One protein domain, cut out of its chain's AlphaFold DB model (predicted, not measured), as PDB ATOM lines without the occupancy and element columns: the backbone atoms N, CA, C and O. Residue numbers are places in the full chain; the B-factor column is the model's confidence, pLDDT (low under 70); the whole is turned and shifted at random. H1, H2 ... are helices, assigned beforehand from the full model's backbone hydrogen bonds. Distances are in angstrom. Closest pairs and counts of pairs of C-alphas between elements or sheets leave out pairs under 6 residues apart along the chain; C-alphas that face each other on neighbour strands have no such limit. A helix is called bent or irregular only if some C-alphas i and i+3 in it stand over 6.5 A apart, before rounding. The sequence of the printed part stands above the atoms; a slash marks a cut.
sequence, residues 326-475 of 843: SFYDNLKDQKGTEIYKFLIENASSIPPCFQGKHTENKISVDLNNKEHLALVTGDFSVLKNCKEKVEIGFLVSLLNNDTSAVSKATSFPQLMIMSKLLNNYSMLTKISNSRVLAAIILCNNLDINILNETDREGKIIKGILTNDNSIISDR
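Overview. This is residues 326 to 475 of the 843 residues of the protein "Sec31" of Enterocytozoon hepatopenaei (UniProt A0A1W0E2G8). Short helices are stacked into an elongated body: from H5 to H12 the chain winds as a small solenoid along the long axis, stepping between the longer H5, H7, H9 and H11 and the shorter H6, H8, H10 and H12. Two helical hairpins cover one side of this row, H1 and H2 packing on H11 and H9, H3 and H4 beside H7 with H3 also on H9, and a 24-residue link without a named element joins them. The printed part has 150 residues with twelve named helices, H1 to H12 in order, and no named strand; its class is all helix. It is compact, with a radius of gyration of the C-alphas of 15.7 A and spans of 48 by 27 by 26 A.

Along the chain. H1, residues 326 to 333, begins at C-alpha 326 (27.555, 37.433, 32.920). H2 holds 336 to 345, 16.3 A long, and is irregular: C-alphas 337 and 340 are 7.2 A apart. H3 holds 370 to 376, H4 380 to 385, H5 392 to 399 and H6 403 to 408. H7, 412 to 421, measures 14.2 A. H8, 426 to 430, is only just irregular, with C-alphas 426 and 429 6.8 A apart. H9, 434 to 443, measures 14.2 A; H10 holds 448 to 452. H11, 456 to 466, measures 15.6 A, and H12, 469 to 473, ends at C-alpha 473 (24.243, 54.300, 31.671).

Arrangement. Closest pairs here are C-alphas. H1 touches H11 (Lys 332 and Ile 464, 6.0 A). H2 touches H9 at Tyr 340 and Ala 439, 4.4 A, opposite ways at a shallow tilt of 33 degrees, only just short of steep. H3 touches H9 at Val 376 and Ile 440, 5.1 A, about perpendicular at 77 degrees. H4 and H7 are near each other. H6 touches H7 at Val 406 and Met 418, 5.6 A, a hairpin at 4 degrees. H5 only just touches H6, with 3 pairs within 8 A. H10 touches H8 at Ile 450 and Thr 429, 6.9 A. H11 touches H12 at Gly 463 and Ile 471, 5.2 A. H7 and H9 are apart. Every O i to N i+4 pair is within hydrogen-bond range in H1, H3, H5, H7, H9, H11 and H12; the figures are 4 of 6 in H2, and 0 of 2, 0 of 2, 0 of 1 and 0 of 1 in H4, H6, H8 and H10, whose O i to N i+3 pairs are within range in 3 of 3, 2 of 3, 1 of 2 and 2 of 2.

Size, cuts and confidence. The two C-alphas farthest apart, Ile 392 and Ser 473, are 48.3 A apart. The printed part has no cut. The link from H2 to H3 is long, 24 residues. Mean pLDDT of the printed part is 80.3; residues 326, 335 to 337, 351 to 361 and 469 to 475 are under 70.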
ATOM      1  N   SER A 326      28.002  38.422  31.941       66.56
ATOM      2  CA  SER A 326      27.555  37.433  32.920       66.56
ATOM      3  C   SER A 326      28.067  37.764  34.324       66.56
ATOM      4  O   SER A 326      27.286  37.717  35.268       66.56
ATOM      5  N   PHE A 327      29.325  38.189  34.487       80.75
ATOM      6  CA  PHE A 327      29.846  38.635  35.780       80.75
ATOM      7  C   PHE A 327      29.086  39.850  36.328       80.75
ATOM      8  O   PHE A 327      28.742  39.862  37.509       80.75
ATOM      9  N   TYR A 328      28.810  40.866  35.504       79.31
ATOM     10  CA  TYR A 328      28.173  42.103  35.971       79.31
ATOM     11  C   TYR A 328      26.684  41.931  36.301       79.31
ATOM     12  O   TYR A 328      26.221  42.495  37.295       79.31
ATOM     13  N   ASP A 329      25.949  41.130  35.529       72.81
ATOM     14  CA  ASP A 329      24.551  40.811  35.833       72.81
ATOM     15  C   ASP A 329      24.450  39.854  37.035       72.81
ATOM     16  O   ASP A 329      23.702  40.132  37.973       72.81
ATOM     17  N   ASN A 330      25.301  38.820  37.122       79.75
ATOM     18  CA  ASN A 330      25.373  37.971  38.318       79.75
ATOM     19  C   ASN A 330      25.771  38.764  39.579       79.75
ATOM     20  O   ASN A 330      25.242  38.481  40.653       79.75
ATOM     21  N   LEU A 331      26.659  39.767  39.471       82.25
ATOM     22  CA  LEU A 331      27.035  40.671  40.573       82.25
ATOM     23  C   LEU A 331      25.845  41.506  41.064       82.25
ATOM     24  O   LEU A 331      25.716  41.749  42.261       82.25
ATOM     25  N   LYS A 332      24.985  41.946  40.142       78.00
ATOM     26  CA  LYS A 332      23.781  42.743  40.415       78.00
ATOM     27  C   LYS A 332      22.681  41.925  41.099       78.00
ATOM     28  O   LYS A 332      21.912  42.480  41.886       78.00
ATOM     29  N   ASP A 333      22.629  40.620  40.836       78.25
ATOM     30  CA  ASP A 333      21.714  39.694  41.509       78.25
ATOM     31  C   ASP A 333      22.224  39.180  42.868       78.25
ATOM     32  O   ASP A 333      21.402  38.742  43.686       78.25
ATOM     33  N   GLN A 334      23.527  39.300  43.172       79.31
ATOM     34  CA  GLN A 334      24.060  39.013  44.511       79.31
ATOM     35  C   GLN A 334      23.446  39.943  45.567       79.31
ATOM     36  O   GLN A 334      23.383  41.162  45.400       79.31
ATOM     37  N   LYS A 335      23.020  39.375  46.701       66.75
ATOM     38  CA  LYS A 335      22.338  40.107  47.781       66.75
ATOM     39  C   LYS A 335      22.914  39.754  49.148       66.75
ATOM     40  O   LYS A 335      23.250  38.607  49.425       66.75
ATOM     41  N   GLY A 336      22.968  40.749  50.031       67.31
ATOM     42  CA  GLY A 336      23.434  40.578  51.406       67.31
ATOM     43  C   GLY A 336      24.953  40.445  51.528       67.31
ATOM     44  O   GLY A 336      25.715  40.986  50.731       67.31
ATOM     45  N   THR A 337      25.402  39.751  52.570       63.28
ATOM     46  CA  THR A 337      26.805  39.725  53.006       63.28
ATOM     47  C   THR A 337      27.739  38.872  52.146       63.28
ATOM     48  O   THR A 337      28.926  38.841  52.433       63.28
ATOM     49  N   GLU A 338      27.265  38.192  51.098       76.50
ATOM     50  CA  GLU A 338      28.095  37.253  50.319       76.50
ATOM     51  C   GLU A 338      28.723  37.862  49.054       76.50
ATOM     52  O   GLU A 338      29.604  37.254  48.451       76.50
ATOM     53  N   ILE A 339      28.362  39.104  48.705       85.62
ATOM     54  CA  ILE A 339      28.871  39.846  47.534       85.62
ATOM     55  C   ILE A 339      30.413  39.859  47.476       85.62
ATOM     56  O   ILE A 339      31.001  39.725  46.403       85.62
ATOM     57  N   TYR A 340      31.088  39.978  48.627       85.75
ATOM     58  CA  TYR A 340      32.555  39.983  48.675       85.75
ATOM     59  C   TYR A 340      33.172  38.633  48.265       85.75
ATOM     60  O   TYR A 340      34.271  38.625  47.717       85.75
ATOM     61  N   LYS A 341      32.482  37.502  48.491       87.56
ATOM     62  CA  LYS A 341      32.949  36.168  48.077       87.56
ATOM     63  C   LYS A 341      32.943  36.063  46.559       87.56
ATOM     64  O   LYS A 341      33.981  35.787  45.970       87.56
ATOM     65  N   PHE A 342      31.818  36.423  45.940       88.19
ATOM     66  CA  PHE A 342      31.657  36.447  44.487       88.19
ATOM     67  C   PHE A 342      32.713  37.334  43.800       88.19
ATOM     68  O   PHE A 342      33.271  36.955  42.770       88.19
ATOM     69  N   LEU A 343      33.051  38.486  44.396       88.62
ATOM     70  CA  LEU A 343      34.125  39.370  43.920       88.62
ATOM     71  C   LEU A 343      35.537  38.762  44.051       88.62
ATOM     72  O   LEU A 343      36.389  39.045  43.211       88.62
ATOM     73  N   ILE A 344      35.795  37.939  45.072       87.75
ATOM     74  CA  ILE A 344      37.079  37.236  45.270       87.75
ATOM     75  C   ILE A 344      37.191  36.029  44.329       87.75
ATOM     76  O   ILE A 344      38.224  35.846  43.691       87.75
ATOM     77  N   GLU A 345      36.129  35.235  44.200       88.31
ATOM     78  CA  GLU A 345      36.055  34.071  43.305       88.31
ATOM     79  C   GLU A 345      36.257  34.482  41.839       88.31
ATOM     80  O   GLU A 345      36.999  33.835  41.103       88.31
ATOM     81  N   ASN A 346      35.692  35.628  41.445       87.88
ATOM     82  CA  ASN A 346      35.862  36.222  40.120       87.88
ATOM     83  C   ASN A 346      37.039  37.212  40.030       87.88
ATOM     84  O   ASN A 346      37.148  37.948  39.050       87.88
ATOM     85  N   ALA A 347      37.946  37.275  41.009       85.06
ATOM     86  CA  ALA A 347      39.056  38.233  40.984       85.06
ATOM     87  C   ALA A 347      40.065  37.987  39.844       85.06
ATOM     88  O   ALA A 347      40.810  38.899  39.481       85.06
ATOM     89  N   SER A 348      40.109  36.772  39.293       79.25
ATOM     90  CA  SER A 348      40.985  36.377  38.183       79.25
ATOM     91  C   SER A 348      40.401  36.691  36.798       79.25
ATOM     92  O   SER A 348      41.163  36.939  35.866       79.25
ATOM     93  N   SER A 349      39.072  36.732  36.654       76.50
ATOM     94  CA  SER A 349      38.358  36.914  35.380       76.50
ATOM     95  C   SER A 349      38.183  38.388  34.975       76.50
ATOM     96  O   SER A 349      37.154  38.765  34.421       76.50
ATOM     97  N   ILE A 350      39.181  39.243  35.243       71.31
ATOM     98  CA  ILE A 350      39.180  40.667  34.852       71.31
ATOM     99  C   ILE A 350      39.534  40.806  33.360       71.31
ATOM    100  O   ILE A 350      40.686  40.531  32.995       71.31
ATOM    101  N   PRO A 351      38.616  41.295  32.498       65.56
ATOM    102  CA  PRO A 351      38.879  41.460  31.070       65.56
ATOM    103  C   PRO A 351      40.112  42.343  30.793       65.56
ATOM    104  O   PRO A 351      40.223  43.434  31.367       65.56
ATOM    105  N   PRO A 352      41.024  41.950  29.879       62.34
ATOM    106  CA  PRO A 352      42.247  42.708  29.584       62.34
ATOM    107  C   PRO A 352      42.017  44.169  29.172       62.34
ATOM    108  O   PRO A 352      42.874  45.017  29.406       62.34
ATOM    109  N   CYS A 353      40.851  44.495  28.605       58.09
ATOM    110  CA  CYS A 353      40.471  45.858  28.227       58.09
ATOM    111  C   CYS A 353      40.223  46.802  29.423       58.09
ATOM    112  O   CYS A 353      40.309  48.021  29.258       58.09
ATOM    113  N   PHE A 354      39.966  46.273  30.628       63.47
ATOM    114  CA  PHE A 354      39.847  47.064  31.860       63.47
ATOM    115  C   PHE A 354      41.161  47.169  32.649       63.47
ATOM    116  O   PHE A 354      41.263  48.024  33.531       63.47
ATOM    117  N   GLN A 355      42.184  46.371  32.311       62.91
ATOM    118  CA  GLN A 355      43.494  46.365  32.975       62.91
ATOM    119  C   GLN A 355      44.301  47.632  32.632       62.91
ATOM    120  O   GLN A 355      45.182  47.655  31.770       62.91
ATOM    121  N   GLY A 356      43.965  48.732  33.308       54.38
ATOM    122  CA  GLY A 356      44.491  50.063  33.028       54.38
ATOM    123  C   GLY A 356      46.004  50.193  33.231       54.38
ATOM    124  O   GLY A 356      46.539  49.924  34.315       54.38
ATOM    125  N   LYS A 357      46.683  50.715  32.198       52.59
ATOM    126  CA  LYS A 357      48.011  51.331  32.343       52.59
ATOM    127  C   LYS A 357      47.930  52.493  33.343       52.59
ATOM    128  O   LYS A 357      46.916  53.179  33.401       52.59
ATOM    129  N   HIS A 358      49.042  52.734  34.042       47.06
ATOM    130  CA  HIS A 358      49.235  53.741  35.100       47.06
ATOM    131  C   HIS A 358      48.571  53.408  36.448       47.06
ATOM    132  O   HIS A 358      47.372  53.548  36.642       47.06
ATOM    133  N   THR A 359      49.394  52.974  37.399       50.97
ATOM    134  CA  THR A 359      49.957  53.847  38.449       50.97
ATOM    135  C   THR A 359      51.349  53.306  38.788       50.97
ATOM    136  O   THR A 359      51.608  52.117  38.587       50.97
ATOM    137  N   GLU A 360      52.269  54.154  39.245       54.25
ATOM    138  CA  GLU A 360      53.528  53.674  39.828       54.25
ATOM    139  C   GLU A 360      53.267  53.171  41.257       54.25
ATOM    140  O   GLU A 360      52.386  53.685  41.948       54.25
ATOM    141  N   ASN A 361      54.018  52.160  41.704       63.59
ATOM    142  CA  ASN A 361      53.885  51.540  43.033       63.59
ATOM    143  C   ASN A 361      52.513  50.879  43.321       63.59
ATOM    144  O   ASN A 361      51.981  51.004  44.430       63.59
ATOM    145  N   LYS A 362      51.953  50.145  42.344       76.44
ATOM    146  CA  LYS A 362      50.823  49.220  42.573       76.44
ATOM    147  C   LYS A 362      51.225  48.065  43.499       76.44
ATOM    148  O   LYS A 362      52.323  47.528  43.380       76.44
ATOM    149  N   ILE A 363      50.298  47.649  44.359       85.12
ATOM    150  CA  ILE A 363      50.429  46.499  45.261       85.12
ATOM    151  C   ILE A 363      49.529  45.369  44.750       85.12
ATOM    152  O   ILE A 363      48.333  45.571  44.520       85.12
ATOM    153  N   SER A 364      50.105  44.182  44.569       83.06
ATOM    154  CA  SER A 364      49.380  42.963  44.211       83.06
ATOM    155  C   SER A 364      48.888  42.222  45.458       83.06
ATOM    156  O   SER A 364      49.531  42.231  46.508       83.06
ATOM    157  N   VAL A 365      47.744  41.549  45.327       87.38
ATOM    158  CA  VAL A 365      47.161  40.708  46.380       87.38
ATOM    159  C   VAL A 365      47.102  39.276  45.862       87.38
ATOM    160  O   VAL A 365      46.221  38.929  45.081       87.38
ATOM    161  N   ASP A 366      48.063  38.446  46.270       87.44
ATOM    162  CA  ASP A 366      47.966  36.997  46.061       87.44
ATOM    163  C   ASP A 366      46.847  36.419  46.938       87.44
ATOM    164  O   ASP A 366      46.956  36.451  48.161       87.44
ATOM    165  N   LEU A 367      45.787  35.899  46.317       86.94
ATOM    166  CA  LEU A 367      44.638  35.299  47.003       86.94
ATOM    167  C   LEU A 367      44.887  33.846  47.447       86.94
ATOM    168  O   LEU A 367      44.113  33.313  48.240       86.94
ATOM    169  N   ASN A 368      45.970  33.211  46.984       86.62
ATOM    170  CA  ASN A 368      46.382  31.879  47.442       86.62
ATOM    171  C   ASN A 368      47.088  31.945  48.808       86.62
ATOM    172  O   ASN A 368      47.092  30.970  49.564       86.62
ATOM    173  N   ASN A 369      47.671  33.100  49.149       87.31
ATOM    174  CA  ASN A 369      48.253  33.345  50.459       87.31
ATOM    175  C   ASN A 369      47.149  33.505  51.521       87.31
ATOM    176  O   ASN A 369      46.376  34.463  51.511       87.31
ATOM    177  N   LYS A 370      47.132  32.592  52.499       85.81
ATOM    178  CA  LYS A 370      46.185  32.605  53.627       85.81
ATOM    179  C   LYS A 370      46.238  33.899  54.448       85.81
ATOM    180  O   LYS A 370      45.201  34.329  54.939       85.81
ATOM    181  N   GLU A 371      47.410  34.526  54.578       85.19
ATOM    182  CA  GLU A 371      47.555  35.798  55.300       85.19
ATOM    183  C   GLU A 371      46.880  36.949  54.542       85.19
ATOM    184  O   GLU A 371      46.179  37.764  55.138       85.19
ATOM    185  N   HIS A 372      47.018  36.981  53.214       89.38
ATOM    186  CA  HIS A 372      46.340  37.966  52.374       89.38
ATOM    187  C   HIS A 372      44.826  37.757  52.358       89.38
ATOM    188  O   HIS A 372      44.083  38.721  52.518       89.38
ATOM    189  N   LEU A 373      44.359  36.515  52.194       88.12
ATOM    190  CA  LEU A 373      42.928  36.205  52.155       88.12
ATOM    191  C   LEU A 373      42.227  36.603  53.466       88.12
ATOM    192  O   LEU A 373      41.154  37.198  53.423       88.12
ATOM    193  N   ALA A 374      42.868  36.359  54.615       86.44
ATOM    194  CA  ALA A 374      42.385  36.808  55.922       86.44
ATOM    195  C   ALA A 374      42.330  38.343  56.035       86.44
ATOM    196  O   ALA A 374      41.332  38.900  56.486       86.44
ATOM    197  N   LEU A 375      43.359  39.057  55.563       88.00
ATOM    198  CA  LEU A 375      43.352  40.524  55.549       88.00
ATOM    199  C   LEU A 375      42.287  41.104  54.604       88.00
ATOM    200  O   LEU A 375      41.687  42.129  54.929       88.00
ATOM    201  N   VAL A 376      42.000  40.444  53.475       88.19
ATOM    202  CA  VAL A 376      40.906  40.817  52.561       88.19
ATOM    203  C   VAL A 376      39.539  40.697  53.244       88.19
ATOM    204  O   VAL A 376      38.698  41.579  53.072       88.19
ATOM    205  N   THR A 377      39.322  39.663  54.064       84.88
ATOM    206  CA  THR A 377      38.091  39.502  54.857       84.88
ATOM    207  C   THR A 377      38.079  40.289  56.174       84.88
ATOM    208  O   THR A 377      37.100  40.221  56.912       84.88
ATOM    209  N   GLY A 378      39.124  41.074  56.465       83.19
ATOM    210  CA  GLY A 378      39.216  41.907  57.669       83.19
ATOM    211  C   GLY A 378      39.690  41.175  58.933       83.19
ATOM    212  O   GLY A 378      39.651  41.760  60.017       83.19
ATOM    213  N   ASP A 379      40.170  39.933  58.831       86.44
ATOM    214  CA  ASP A 379      40.794  39.213  59.943       86.44
ATOM    215  C   ASP A 379      42.268  39.617  60.125       86.44
ATOM    216  O   ASP A 379      43.210  38.991  59.636       86.44
ATOM    217  N   PHE A 380      42.467  40.672  60.913       84.56
ATOM    218  CA  PHE A 380      43.787  41.123  61.356       84.56
ATOM    219  C   PHE A 380      44.436  40.194  62.409       84.56
ATOM    220  O   PHE A 380      45.569  40.449  62.815       84.56
ATOM    221  N   SER A 381      43.776  39.125  62.883       83.44
ATOM    222  CA  SER A 381      44.339  38.251  63.927       83.44
ATOM    223  C   SER A 381      45.515  37.403  63.434       83.44
ATOM    224  O   SER A 381      46.441  37.139  64.208       83.44
ATOM    225  N   VAL A 382      45.535  37.064  62.139       82.25
ATOM    226  CA  VAL A 382      46.618  36.313  61.478       82.25
ATOM    227  C   VAL A 382      47.964  37.043  61.571       82.25
ATOM    228  O   VAL A 382      49.011  36.402  61.673       82.25
ATOM    229  N   LEU A 383      47.948  38.378  61.670       76.19
ATOM    230  CA  LEU A 383      49.148  39.204  61.827       76.19
ATOM    231  C   LEU A 383      49.980  38.871  63.073       76.19
ATOM    232  O   LEU A 383      51.178  39.134  63.076       76.19
ATOM    233  N   LYS A 384      49.393  38.238  64.101       78.62
ATOM    234  CA  LYS A 384      50.131  37.748  65.283       78.62
ATOM    235  C   LYS A 384      51.251  36.761  64.933       78.62
ATOM    236  O   LYS A 384      52.200  36.639  65.699       78.62
ATOM    237  N   ASN A 385      51.129  36.065  63.800       73.94
ATOM    238  CA  ASN A 385      52.087  35.068  63.318       73.94
ATOM    239  C   ASN A 385      52.877  35.539  62.081       73.94
ATOM    240  O   ASN A 385      53.775  34.825  61.627       73.94
ATOM    241  N   CYS A 386      52.539  36.710  61.531       71.06
ATOM    242  CA  CYS A 386      53.134  37.237  60.308       71.06
ATOM    243  C   CYS A 386      54.604  37.626  60.540       71.06
ATOM    244  O   CYS A 386      54.971  38.166  61.584       71.06
ATOM    245  N   LYS A 387      55.462  37.348  59.553       74.00
ATOM    246  CA  LYS A 387      56.923  37.549  59.630       74.00
ATOM    247  C   LYS A 387      57.409  38.756  58.819       74.00
ATOM    248  O   LYS A 387      58.581  38.821  58.443       74.00
ATOM    249  N   GLU A 388      56.508  39.686  58.510       72.94
ATOM    250  CA  GLU A 388      56.797  40.842  57.663       72.94
ATOM    251  C   GLU A 388      57.767  41.824  58.340       72.94
ATOM    252  O   GLU A 388      57.615  42.198  59.505       72.94
ATOM    253  N   LYS A 389      58.801  42.244  57.602       78.12
ATOM    254  CA  LYS A 389      59.836  43.155  58.103       78.12
ATOM    255  C   LYS A 389      59.380  44.604  57.960       78.12
ATOM    256  O   LYS A 389      59.598  45.227  56.927       78.12
ATOM    257  N   VAL A 390      58.779  45.143  59.015       74.44
ATOM    258  CA  VAL A 390      58.420  46.565  59.103       74.44
ATOM    259  C   VAL A 390      59.675  47.403  59.369       74.44
ATOM    260  O   VAL A 390      60.391  47.158  60.340       74.44
ATOM    261  N   GLU A 391      59.958  48.406  58.531       80.31
ATOM    262  CA  GLU A 391      61.078  49.323  58.781       80.31
ATOM    263  C   GLU A 391      60.794  50.229  59.989       80.31
ATOM    264  O   GLU A 391      59.662  50.671  60.205       80.31
ATOM    265  N   ILE A 392      61.841  50.603  60.733       82.56
ATOM    266  CA  ILE A 392      61.736  51.477  61.917       82.56
ATOM    267  C   ILE A 392      61.043  52.815  61.588       82.56
ATOM    268  O   ILE A 392      60.307  53.344  62.420       82.56
ATOM    269  N   GLY A 393      61.191  53.329  60.360       81.06
ATOM    270  CA  GLY A 393      60.499  54.538  59.901       81.06
ATOM    271  C   GLY A 393      58.967  54.451  59.961       81.06
ATOM    272  O   GLY A 393      58.315  55.449  60.273       81.06
ATOM    273  N   PHE A 394      58.377  53.269  59.748       83.06
ATOM    274  CA  PHE A 394      56.930  53.065  59.887       83.06
ATOM    275  C   PHE A 394      56.502  53.037  61.357       83.06
ATOM    276  O   PHE A 394      55.472  53.614  61.688       83.06
ATOM    277  N   LEU A 395      57.311  52.462  62.254       82.06
ATOM    278  CA  LEU A 395      57.049  52.498  63.701       82.06
ATOM    279  C   LEU A 395      57.118  53.932  64.253       82.06
ATOM    280  O   LEU A 395      56.244  54.339  65.014       82.06
ATOM    281  N   VAL A 396      58.097  54.729  63.813       85.25
ATOM    282  CA  VAL A 396      58.184  56.164  64.141       85.25
ATOM    283  C   VAL A 396      56.986  56.933  63.573       85.25
ATOM    284  O   VAL A 396      56.409  57.770  64.262       85.25
ATOM    285  N   SER A 397      56.562  56.620  62.346       86.62
ATOM    286  CA  SER A 397      55.371  57.232  61.740       86.62
ATOM    287  C   SER A 397      54.082  56.882  62.494       86.62
ATOM    288  O   SER A 397      53.246  57.757  62.693       86.62
ATOM    289  N   LEU A 398      53.937  55.640  62.968       83.81
ATOM    290  CA  LEU A 398      52.814  55.205  63.806       83.81
ATOM    291  C   LEU A 398      52.786  55.947  65.149       83.81
ATOM    292  O   LEU A 398      51.746  56.482  65.519       83.81
ATOM    293  N   LEU A 399      53.926  56.047  65.842       85.75
ATOM    294  CA  LEU A 399      54.038  56.788  67.108       85.75
ATOM    295  C   LEU A 399      53.709  58.284  66.955       85.75
ATOM    296  O   LEU A 399      53.162  58.888  67.874       85.75
ATOM    297  N   ASN A 400      54.003  58.864  65.789       88.50
ATOM    298  CA  ASN A 400      53.729  60.267  65.469       88.50
ATOM    299  C   ASN A 400      52.349  60.509  64.818       88.50
ATOM    300  O   ASN A 400      52.035  61.653  64.498       88.50
ATOM    301  N   ASN A 401      51.536  59.466  64.589       85.88
ATOM    302  CA  ASN A 401      50.304  59.517  63.786       85.88
ATOM    303  C   ASN A 401      50.487  60.126  62.367       85.88
ATOM    304  O   ASN A 401      49.588  60.783  61.840       85.88
ATOM    305  N   ASP A 402      51.641  59.901  61.724       87.38
ATOM    306  CA  ASP A 402      51.943  60.370  60.361       87.38
ATOM    307  C   ASP A 402      51.123  59.600  59.309       87.38
ATOM    308  O   ASP A 402      51.545  58.573  58.768       87.38
ATOM    309  N   THR A 403      49.951  60.141  58.967       86.00
ATOM    310  CA  THR A 403      49.057  59.609  57.926       86.00
ATOM    311  C   THR A 403      49.684  59.570  56.530       86.00
ATOM    312  O   THR A 403      49.194  58.813  55.687       86.00
ATOM    313  N   SER A 404      50.785  60.296  56.273       84.94
ATOM    314  CA  SER A 404      51.509  60.213  54.998       84.94
ATOM    315  C   SER A 404      52.244  58.881  54.832       84.94
ATOM    316  O   SER A 404      52.465  58.442  53.702       84.94
ATOM    317  N   ALA A 405      52.588  58.189  55.923       84.38
ATOM    318  CA  ALA A 405      53.354  56.947  55.869       84.38
ATOM    319  C   ALA A 405      52.624  55.792  55.168       84.38
ATOM    320  O   ALA A 405      53.282  54.920  54.604       84.38
ATOM    321  N   VAL A 406      51.288  55.814  55.097       85.62
ATOM    322  CA  VAL A 406      50.518  54.827  54.316       85.62
ATOM    323  C   VAL A 406      50.897  54.884  52.823       85.62
ATOM    324  O   VAL A 406      50.962  53.853  52.156       85.62
ATOM    325  N   SER A 407      51.261  56.064  52.300       84.81
ATOM    326  CA  SER A 407      51.737  56.220  50.913       84.81
ATOM    327  C   SER A 407      53.094  55.551  50.652       84.81
ATOM    328  O   SER A 407      53.397  55.209  49.508       84.81
ATOM    329  N   LYS A 408      53.881  55.293  51.706       85.31
ATOM    330  CA  LYS A 408      55.207  54.657  51.642       85.31
ATOM    331  C   LYS A 408      55.128  53.124  51.672       85.31
ATOM    332  O   LYS A 408      56.124  52.478  51.375       85.31
ATOM    333  N   ALA A 409      53.971  52.535  52.001       85.62
ATOM    334  CA  ALA A 409      53.817  51.081  52.072       85.62
ATOM    335  C   ALA A 409      54.048  50.406  50.705       85.62
ATOM    336  O   ALA A 409      53.575  50.915  49.680       85.62
ATOM    337  N   THR A 410      54.755  49.272  50.700       85.31
ATOM    338  CA  THR A 410      55.191  48.527  49.501       85.31
ATOM    339  C   THR A 410      54.603  47.116  49.402       85.31
ATOM    340  O   THR A 410      54.500  46.586  48.298       85.31
ATOM    341  N   SER A 411      54.175  46.523  50.519       88.00
ATOM    342  CA  SER A 411      53.527  45.206  50.606       88.00
ATOM    343  C   SER A 411      52.057  45.314  51.035       88.00
ATOM    344  O   SER A 411      51.628  46.308  51.628       88.00
ATOM    345  N   PHE A 412      51.258  44.283  50.738       89.75
ATOM    346  CA  PHE A 412      49.834  44.265  51.091       89.75
ATOM    347  C   PHE A 412      49.576  44.200  52.610       89.75
ATOM    348  O   PHE A 412      48.775  45.012  53.082       89.75
ATOM    349  N   PRO A 413      50.257  43.350  53.413       88.94
ATOM    350  CA  PRO A 413      50.062  43.352  54.861       88.94
ATOM    351  C   PRO A 413      50.462  44.686  55.493       88.94
ATOM    352  O   PRO A 413      49.660  45.260  56.226       88.94
ATOM    353  N   GLN A 414      51.617  45.258  55.137       87.44
ATOM    354  CA  GLN A 414      52.016  46.608  55.547       87.44
ATOM    355  C   GLN A 414      50.970  47.674  55.187       87.44
ATOM    356  O   GLN A 414      50.635  48.491  56.044       87.44
ATOM    357  N   LEU A 415      50.421  47.675  53.964       90.00
ATOM    358  CA  LEU A 415      49.365  48.618  53.574       90.00
ATOM    359  C   LEU A 415      48.138  48.480  54.485       90.00
ATOM    360  O   LEU A 415      47.641  49.485  54.994       90.00
ATOM    361  N   MET A 416      47.670  47.253  54.725       89.69
ATOM    362  CA  MET A 416      46.499  46.985  55.564       89.69
ATOM    363  C   MET A 416      46.748  47.335  57.038       89.69
ATOM    364  O   MET A 416      45.894  47.965  57.660       89.69
ATOM    365  N   ILE A 417      47.928  47.014  57.582       86.31
ATOM    366  CA  ILE A 417      48.366  47.384  58.940       86.31
ATOM    367  C   ILE A 417      48.378  48.905  59.103       86.31
ATOM    368  O   ILE A 417      47.727  49.434  60.002       86.31
ATOM    369  N   MET A 418      49.095  49.614  58.227       86.06
ATOM    370  CA  MET A 418      49.249  51.067  58.319       86.06
ATOM    371  C   MET A 418      47.902  51.777  58.145       86.06
ATOM    372  O   MET A 418      47.605  52.698  58.901       86.06
ATOM    373  N   SER A 419      47.058  51.309  57.218       89.38
ATOM    374  CA  SER A 419      45.708  51.854  57.020       89.38
ATOM    375  C   SER A 419      44.811  51.629  58.241       89.38
ATOM    376  O   SER A 419      44.080  52.536  58.633       89.38
ATOM    377  N   LYS A 420      44.888  50.448  58.878       87.56
ATOM    378  CA  LYS A 420      44.085  50.096  60.060       87.56
ATOM    379  C   LYS A 420      44.517  50.849  61.318       87.56
ATOM    380  O   LYS A 420      43.656  51.289  62.071       87.56
ATOM    381  N   LEU A 421      45.825  50.994  61.547       85.75
ATOM    382  CA  LEU A 421      46.368  51.650  62.743       85.75
ATOM    383  C   LEU A 421      46.279  53.182  62.676       85.75
ATOM    384  O   LEU A 421      45.988  53.806  63.691       85.75
ATOM    385  N   LEU A 422      46.477  53.787  61.498       87.00
ATOM    386  CA  LEU A 422      46.329  55.237  61.290       87.00
ATOM    387  C   LEU A 422      44.903  55.653  60.887       87.00
ATOM    388  O   LEU A 422      44.664  56.830  60.620       87.00
ATOM    389  N   ASN A 423      43.971  54.697  60.796       87.00
ATOM    390  CA  ASN A 423      42.596  54.884  60.318       87.00
ATOM    391  C   ASN A 423      42.502  55.658  58.978       87.00
ATOM    392  O   ASN A 423      41.604  56.473  58.772       87.00
ATOM    393  N   ASN A 424      43.455  55.425  58.067       87.62
ATOM    394  CA  ASN A 424      43.564  56.113  56.779       87.62
ATOM    395  C   ASN A 424      43.588  55.106  55.622       87.62
ATOM    396  O   ASN A 424      44.623  54.518  55.318       87.62
ATOM    397  N   TYR A 425      42.454  54.969  54.937       88.50
ATOM    398  CA  TYR A 425      42.253  54.020  53.838       88.50
ATOM    399  C   TYR A 425      42.379  54.635  52.432       88.50
ATOM    400  O   TYR A 425      42.190  53.934  51.439       88.50
ATOM    401  N   SER A 426      42.734  55.922  52.314       83.25
ATOM    402  CA  SER A 426      42.857  56.617  51.014       83.25
ATOM    403  C   SER A 426      43.835  55.941  50.039       83.25
ATOM    404  O   SER A 426      43.632  55.961  48.830       83.25
ATOM    405  N   MET A 427      44.874  55.284  50.562       87.75
ATOM    406  CA  MET A 427      45.900  54.600  49.767       87.75
ATOM    407  C   MET A 427      45.513  53.173  49.334       87.75
ATOM    408  O   MET A 427      46.315  52.510  48.674       87.75
ATOM    409  N   LEU A 428      44.306  52.678  49.654       88.38
ATOM    410  CA  LEU A 428      43.832  51.380  49.144       88.38
ATOM    411  C   LEU A 428      43.717  51.356  47.607       88.38
ATOM    412  O   LEU A 428      43.780  50.288  47.003       88.38
ATOM    413  N   THR A 429      43.653  52.522  46.961       85.00
ATOM    414  CA  THR A 429      43.745  52.709  45.500       85.00
ATOM    415  C   THR A 429      45.042  52.166  44.876       85.00
ATOM    416  O   THR A 429      45.097  51.966  43.663       85.00
ATOM    417  N   LYS A 430      46.075  51.860  45.680       86.25
ATOM    418  CA  LYS A 430      47.268  51.110  45.243       86.25
ATOM    419  C   LYS A 430      46.981  49.658  44.844       86.25
ATOM    420  O   LYS A 430      47.802  49.066  44.140       86.25
ATOM    421  N   ILE A 431      45.889  49.062  45.325       88.38
ATOM    422  CA  ILE A 431      45.564  47.653  45.081       88.38
ATOM    423  C   ILE A 431      45.232  47.464  43.600       88.38
ATOM    424  O   ILE A 431      44.328  48.094  43.061       88.38
ATOM    425  N   SER A 432      45.981  46.590  42.928       81.12
ATOM    426  CA  SER A 432      45.967  46.484  41.462       81.12
ATOM    427  C   SER A 432      44.701  45.868  40.857       81.12
ATOM    428  O   SER A 432      44.596  45.818  39.633       81.12
ATOM    429  N   ASN A 433      43.797  45.339  41.684       87.50
ATOM    430  CA  ASN A 433      42.639  44.543  41.289       87.50
ATOM    431  C   ASN A 433      41.361  45.170  41.867       87.50
ATOM    432  O   ASN A 433      41.153  45.160  43.083       87.50
ATOM    433  N   SER A 434      40.507  45.710  40.994       88.12
ATOM    434  CA  SER A 434      39.296  46.436  41.394       88.12
ATOM    435  C   SER A 434      38.232  45.553  42.060       88.12
ATOM    436  O   SER A 434      37.525  46.035  42.946       88.12
ATOM    437  N   ARG A 435      38.153  44.258  41.717       90.06
ATOM    438  CA  ARG A 435      37.243  43.292  42.365       90.06
ATOM    439  C   ARG A 435      37.675  43.003  43.808       90.06
ATOM    440  O   ARG A 435      36.861  43.097  44.723       90.06
ATOM    441  N   VAL A 436      38.971  42.769  44.033       90.44
ATOM    442  CA  VAL A 436      39.552  42.574  45.378       90.44
ATOM    443  C   VAL A 436      39.455  43.844  46.225       90.44
ATOM    444  O   VAL A 436      39.121  43.762  47.404       90.44
ATOM    445  N   LEU A 437      39.684  45.027  45.644       90.94
ATOM    446  CA  LEU A 437      39.498  46.294  46.356       90.94
ATOM    447  C   LEU A 437      38.037  46.493  46.792       90.94
ATOM    448  O   LEU A 437      37.791  46.852  47.942       90.94
ATOM    449  N   ALA A 438      37.070  46.225  45.911       89.94
ATOM    450  CA  ALA A 438      35.654  46.280  46.261       89.94
ATOM    451  C   ALA A 438      35.300  45.277  47.378       89.94
ATOM    452  O   ALA A 438      34.590  45.641  48.315       89.94
ATOM    453  N   ALA A 439      35.858  44.061  47.349       90.50
ATOM    454  CA  ALA A 439      35.703  43.090  48.433       90.50
ATOM    455  C   ALA A 439      36.268  43.609  49.773       90.50
ATOM    456  O   ALA A 439      35.574  43.542  50.783       90.50
ATOM    457  N   ILE A 440      37.470  44.203  49.790       90.56
ATOM    458  CA  ILE A 440      38.074  44.802  50.999       90.56
ATOM    459  C   ILE A 440      37.189  45.912  51.577       90.56
ATOM    460  O   ILE A 440      36.980  45.955  52.792       90.56
ATOM    461  N   ILE A 441      36.671  46.795  50.715       90.50
ATOM    462  CA  ILE A 441      35.782  47.904  51.089       90.50
ATOM    463  C   ILE A 441      34.511  47.371  51.761       90.50
ATOM    464  O   ILE A 441      34.145  47.860  52.830       90.50
ATOM    465  N   LEU A 442      33.883  46.340  51.181       88.75
ATOM    466  CA  LEU A 442      32.693  45.693  51.738       88.75
ATOM    467  C   LEU A 442      32.989  44.996  53.077       88.75
ATOM    468  O   LEU A 442      32.303  45.260  54.059       88.75
ATOM    469  N   CYS A 443      34.038  44.168  53.158       87.12
ATOM    470  CA  CYS A 443      34.409  43.446  54.384       87.12
ATOM    471  C   CYS A 443      34.737  44.374  55.566       87.12
ATOM    472  O   CYS A 443      34.502  44.019  56.718       87.12
ATOM    473  N   ASN A 444      35.297  45.558  55.294       83.38
ATOM    474  CA  ASN A 444      35.730  46.509  56.321       83.38
ATOM    475  C   ASN A 444      34.733  47.667  56.550       83.38
ATOM    476  O   ASN A 444      35.035  48.547  57.356       83.38
ATOM    477  N   ASN A 445      33.569  47.673  55.882       86.31
ATOM    478  CA  ASN A 445      32.572  48.759  55.910       86.31
ATOM    479  C   ASN A 445      33.173  50.154  55.619       86.31
ATOM    480  O   ASN A 445      32.935  51.117  56.351       86.31
ATOM    481  N   LEU A 446      33.988  50.255  54.564       88.44
ATOM    482  CA  LEU A 446      34.662  51.494  54.151       88.44
ATOM    483  C   LEU A 446      33.835  52.289  53.126       88.44
ATOM    484  O   LEU A 446      32.888  51.773  52.535       88.44
ATOM    485  N   ASP A 447      34.214  53.548  52.877       87.44
ATOM    486  CA  ASP A 447      33.547  54.367  51.859       87.44
ATOM    487  C   ASP A 447      33.804  53.826  50.439       87.44
ATOM    488  O   ASP A 447      34.928  53.806  49.929       87.44
ATOM    489  N   ILE A 448      32.720  53.442  49.767       87.50
ATOM    490  CA  ILE A 448      32.717  52.933  48.396       87.50
ATOM    491  C   ILE A 448      33.120  53.991  47.350       87.50
ATOM    492  O   ILE A 448      33.437  53.653  46.208       87.50
ATOM    493  N   ASN A 449      33.186  55.275  47.721       86.81
ATOM    494  CA  ASN A 449      33.756  56.333  46.881       86.81
ATOM    495  C   ASN A 449      35.250  56.155  46.576       86.81
ATOM    496  O   ASN A 449      35.711  56.744  45.602       86.81
ATOM    497  N   ILE A 450      35.992  55.311  47.304       86.62
ATOM    498  CA  ILE A 450      37.387  54.956  46.967       86.62
ATOM    499  C   ILE A 450      37.488  54.387  45.531       86.62
ATOM    500  O   ILE A 450      38.453  54.650  44.813       86.62
ATOM    501  N   LEU A 451      36.443  53.704  45.042       85.62
ATOM    502  CA  LEU A 451      36.357  53.201  43.660       85.62
ATOM    503  C   LEU A 451      36.210  54.311  42.589       85.62
ATOM    504  O   LEU A 451      36.330  54.045  41.391       85.62
ATOM    505  N   ASN A 452      35.999  55.577  42.977       83.00
ATOM    506  CA  ASN A 452      36.048  56.711  42.044       83.00
ATOM    507  C   ASN A 452      37.466  56.943  41.489       83.00
ATOM    508  O   ASN A 452      37.603  57.506  40.403       83.00
ATOM    509  N   GLU A 453      38.513  56.510  42.193       80.06
ATOM    510  CA  GLU A 453      39.914  56.804  41.855       80.06
ATOM    511  C   GLU A 453      40.622  55.663  41.100       80.06
ATOM    512  O   GLU A 453      41.713  55.863  40.576       80.06
ATOM    513  N   THR A 454      39.990  54.491  40.965       80.50
ATOM    514  CA  THR A 454      40.586  53.313  40.306       80.50
ATOM    515  C   THR A 454      40.310  53.236  38.794       80.50
ATOM    516  O   THR A 454      40.053  54.248  38.138       80.50
ATOM    517  N   ASP A 455      40.418  52.056  38.184       77.50
ATOM    518  CA  ASP A 455      40.177  51.845  36.753       77.50
ATOM    519  C   ASP A 455      38.677  51.928  36.364       77.50
ATOM    520  O   ASP A 455      37.822  52.430  37.104       77.50
ATOM    521  N   ARG A 456      38.353  51.501  35.135       76.50
ATOM    522  CA  ARG A 456      36.983  51.506  34.606       76.50
ATOM    523  C   ARG A 456      36.105  50.413  35.224       76.50
ATOM    524  O   ARG A 456      34.909  50.651  35.366       76.50
ATOM    525  N   GLU A 457      36.667  49.271  35.605       82.56
ATOM    526  CA  GLU A 457      35.924  48.176  36.233       82.56
ATOM    527  C   GLU A 457      35.515  48.548  37.662       82.56
ATOM    528  O   GLU A 457      34.340  48.427  38.001       82.56
ATOM    529  N   GLY A 458      36.422  49.110  38.470       84.50
ATOM    530  CA  GLY A 458      36.092  49.566  39.827       84.50
ATOM    531  C   GLY A 458      34.939  50.576  39.850       84.50
ATOM    532  O   GLY A 458      34.045  50.495  40.691       84.50
ATOM    533  N   LYS A 459      34.888  51.469  38.854       84.06
ATOM    534  CA  LYS A 459      33.783  52.421  38.662       84.06
ATOM    535  C   LYS A 459      32.461  51.740  38.288       84.06
ATOM    536  O   LYS A 459      31.422  52.149  38.797       84.06
ATOM    537  N   ILE A 460      32.487  50.707  37.442       79.00
ATOM    538  CA  ILE A 460      31.292  49.916  37.093       79.00
ATOM    539  C   ILE A 460      30.784  49.149  38.323       79.00
ATOM    540  O   ILE A 460      29.601  49.240  38.652       79.00
ATOM    541  N   ILE A 461      31.683  48.483  39.056       85.75
ATOM    542  CA  ILE A 461      31.372  47.778  40.308       85.75
ATOM    543  C   ILE A 461      30.744  48.740  41.324       85.75
ATOM    544  O   ILE A 461      29.712  48.415  41.904       85.75
ATOM    545  N   LYS A 462      31.284  49.958  41.486       87.94
ATOM    546  CA  LYS A 462      30.668  50.994  42.331       87.94
ATOM    547  C   LYS A 462      29.228  51.300  41.903       87.94
ATOM    548  O   LYS A 462      28.349  51.342  42.759       87.94
ATOM    549  N   GLY A 463      28.988  51.517  40.608       81.62
ATOM    550  CA  GLY A 463      27.653  51.807  40.073       81.62
ATOM    551  C   GLY A 463      26.644  50.706  40.410       81.62
ATOM    552  O   GLY A 463      25.568  51.002  40.923       81.62
ATOM    553  N   ILE A 464      27.029  49.440  40.225       83.00
ATOM    554  CA  ILE A 464      26.199  48.270  40.559       83.00
ATOM    555  C   ILE A 464      25.927  48.205  42.070       83.00
ATOM    556  O   ILE A 464      24.771  48.185  42.485       83.00
ATOM    557  N   LEU A 465      26.971  48.264  42.905       84.19
ATOM    558  CA  LEU A 465      26.857  48.169  44.369       84.19
ATOM    559  C   LEU A 465      26.101  49.342  45.021       84.19
ATOM    560  O   LEU A 465      25.658  49.224  46.161       84.19
ATOM    561  N   THR A 466      25.949  50.470  44.322       84.81
ATOM    562  CA  THR A 466      25.183  51.643  44.788       84.81
ATOM    563  C   THR A 466      23.825  51.810  44.097       84.81
ATOM    564  O   THR A 466      23.076  52.710  44.471       84.81
ATOM    565  N   ASN A 467      23.488  50.966  43.111       78.12
ATOM    566  CA  ASN A 467      22.376  51.174  42.171       78.12
ATOM    567  C   ASN A 467      22.403  52.551  41.459       78.12
ATOM    568  O   ASN A 467      21.371  53.049  40.998       78.12
ATOM    569  N   ASP A 468      23.581  53.176  41.332       72.44
ATOM    570  CA  ASP A 468      23.745  54.438  40.611       72.44
ATOM    571  C   ASP A 468      23.748  54.191  39.097       72.44
ATOM    572  O   ASP A 468      24.782  54.034  38.435       72.44
ATOM    573  N   ASN A 469      22.535  54.194  38.545       59.09
ATOM    574  CA  ASN A 469      22.290  54.041  37.119       59.09
ATOM    575  C   ASN A 469      22.988  55.105  36.254       59.09
ATOM    576  O   ASN A 469      23.167  54.840  35.071       59.09
ATOM    577  N   SER A 470      23.420  56.258  36.788       58.19
ATOM    578  CA  SER A 470      24.140  57.273  35.996       58.19
ATOM    579  C   SER A 470      25.592  56.877  35.702       58.19
ATOM    580  O   SER A 470      26.122  57.158  34.627       58.19
ATOM    581  N   ILE A 471      26.227  56.145  36.622       58.72
ATOM    582  CA  ILE A 471      27.571  55.578  36.430       58.72
ATOM    583  C   ILE A 471      27.513  54.400  35.443       58.72
ATOM    584  O   ILE A 471      28.450  54.185  34.670       58.72
ATOM    585  N   ILE A 472      26.395  53.669  35.451       52.22
ATOM    586  CA  ILE A 472      26.106  52.530  34.573       52.22
ATOM    587  C   ILE A 472      25.776  52.996  33.142       52.22
ATOM    588  O   ILE A 472      26.420  52.548  32.190       52.22
ATOM    589  N   SER A 473      24.813  53.914  32.975       42.16
ATOM    590  CA  SER A 473      24.243  54.300  31.671       42.16
ATOM    591  C   SER A 473      25.262  54.884  30.704       42.16
ATOM    592  O   SER A 473      25.223  54.591  29.513       42.16
ATOM    593  N   ASP A 474      26.206  55.675  31.211       38.00
ATOM    594  CA  ASP A 474      27.207  56.349  30.384       38.00
ATOM    595  C   ASP A 474      28.383  55.433  29.998       38.00
ATOM    596  O   ASP A 474      29.225  55.831  29.188       38.00
ATOM    597  N   ARG A 475      28.530  54.248  30.626       46.78
ATOM    598  CA  ARG A 475      29.808  53.498  30.611       46.78
ATOM    599  C   ARG A 475      29.726  51.980  30.483       46.78
ATOM    600  O   ARG A 475      30.759  51.397  30.142       46.78
TER     601      ARG A 475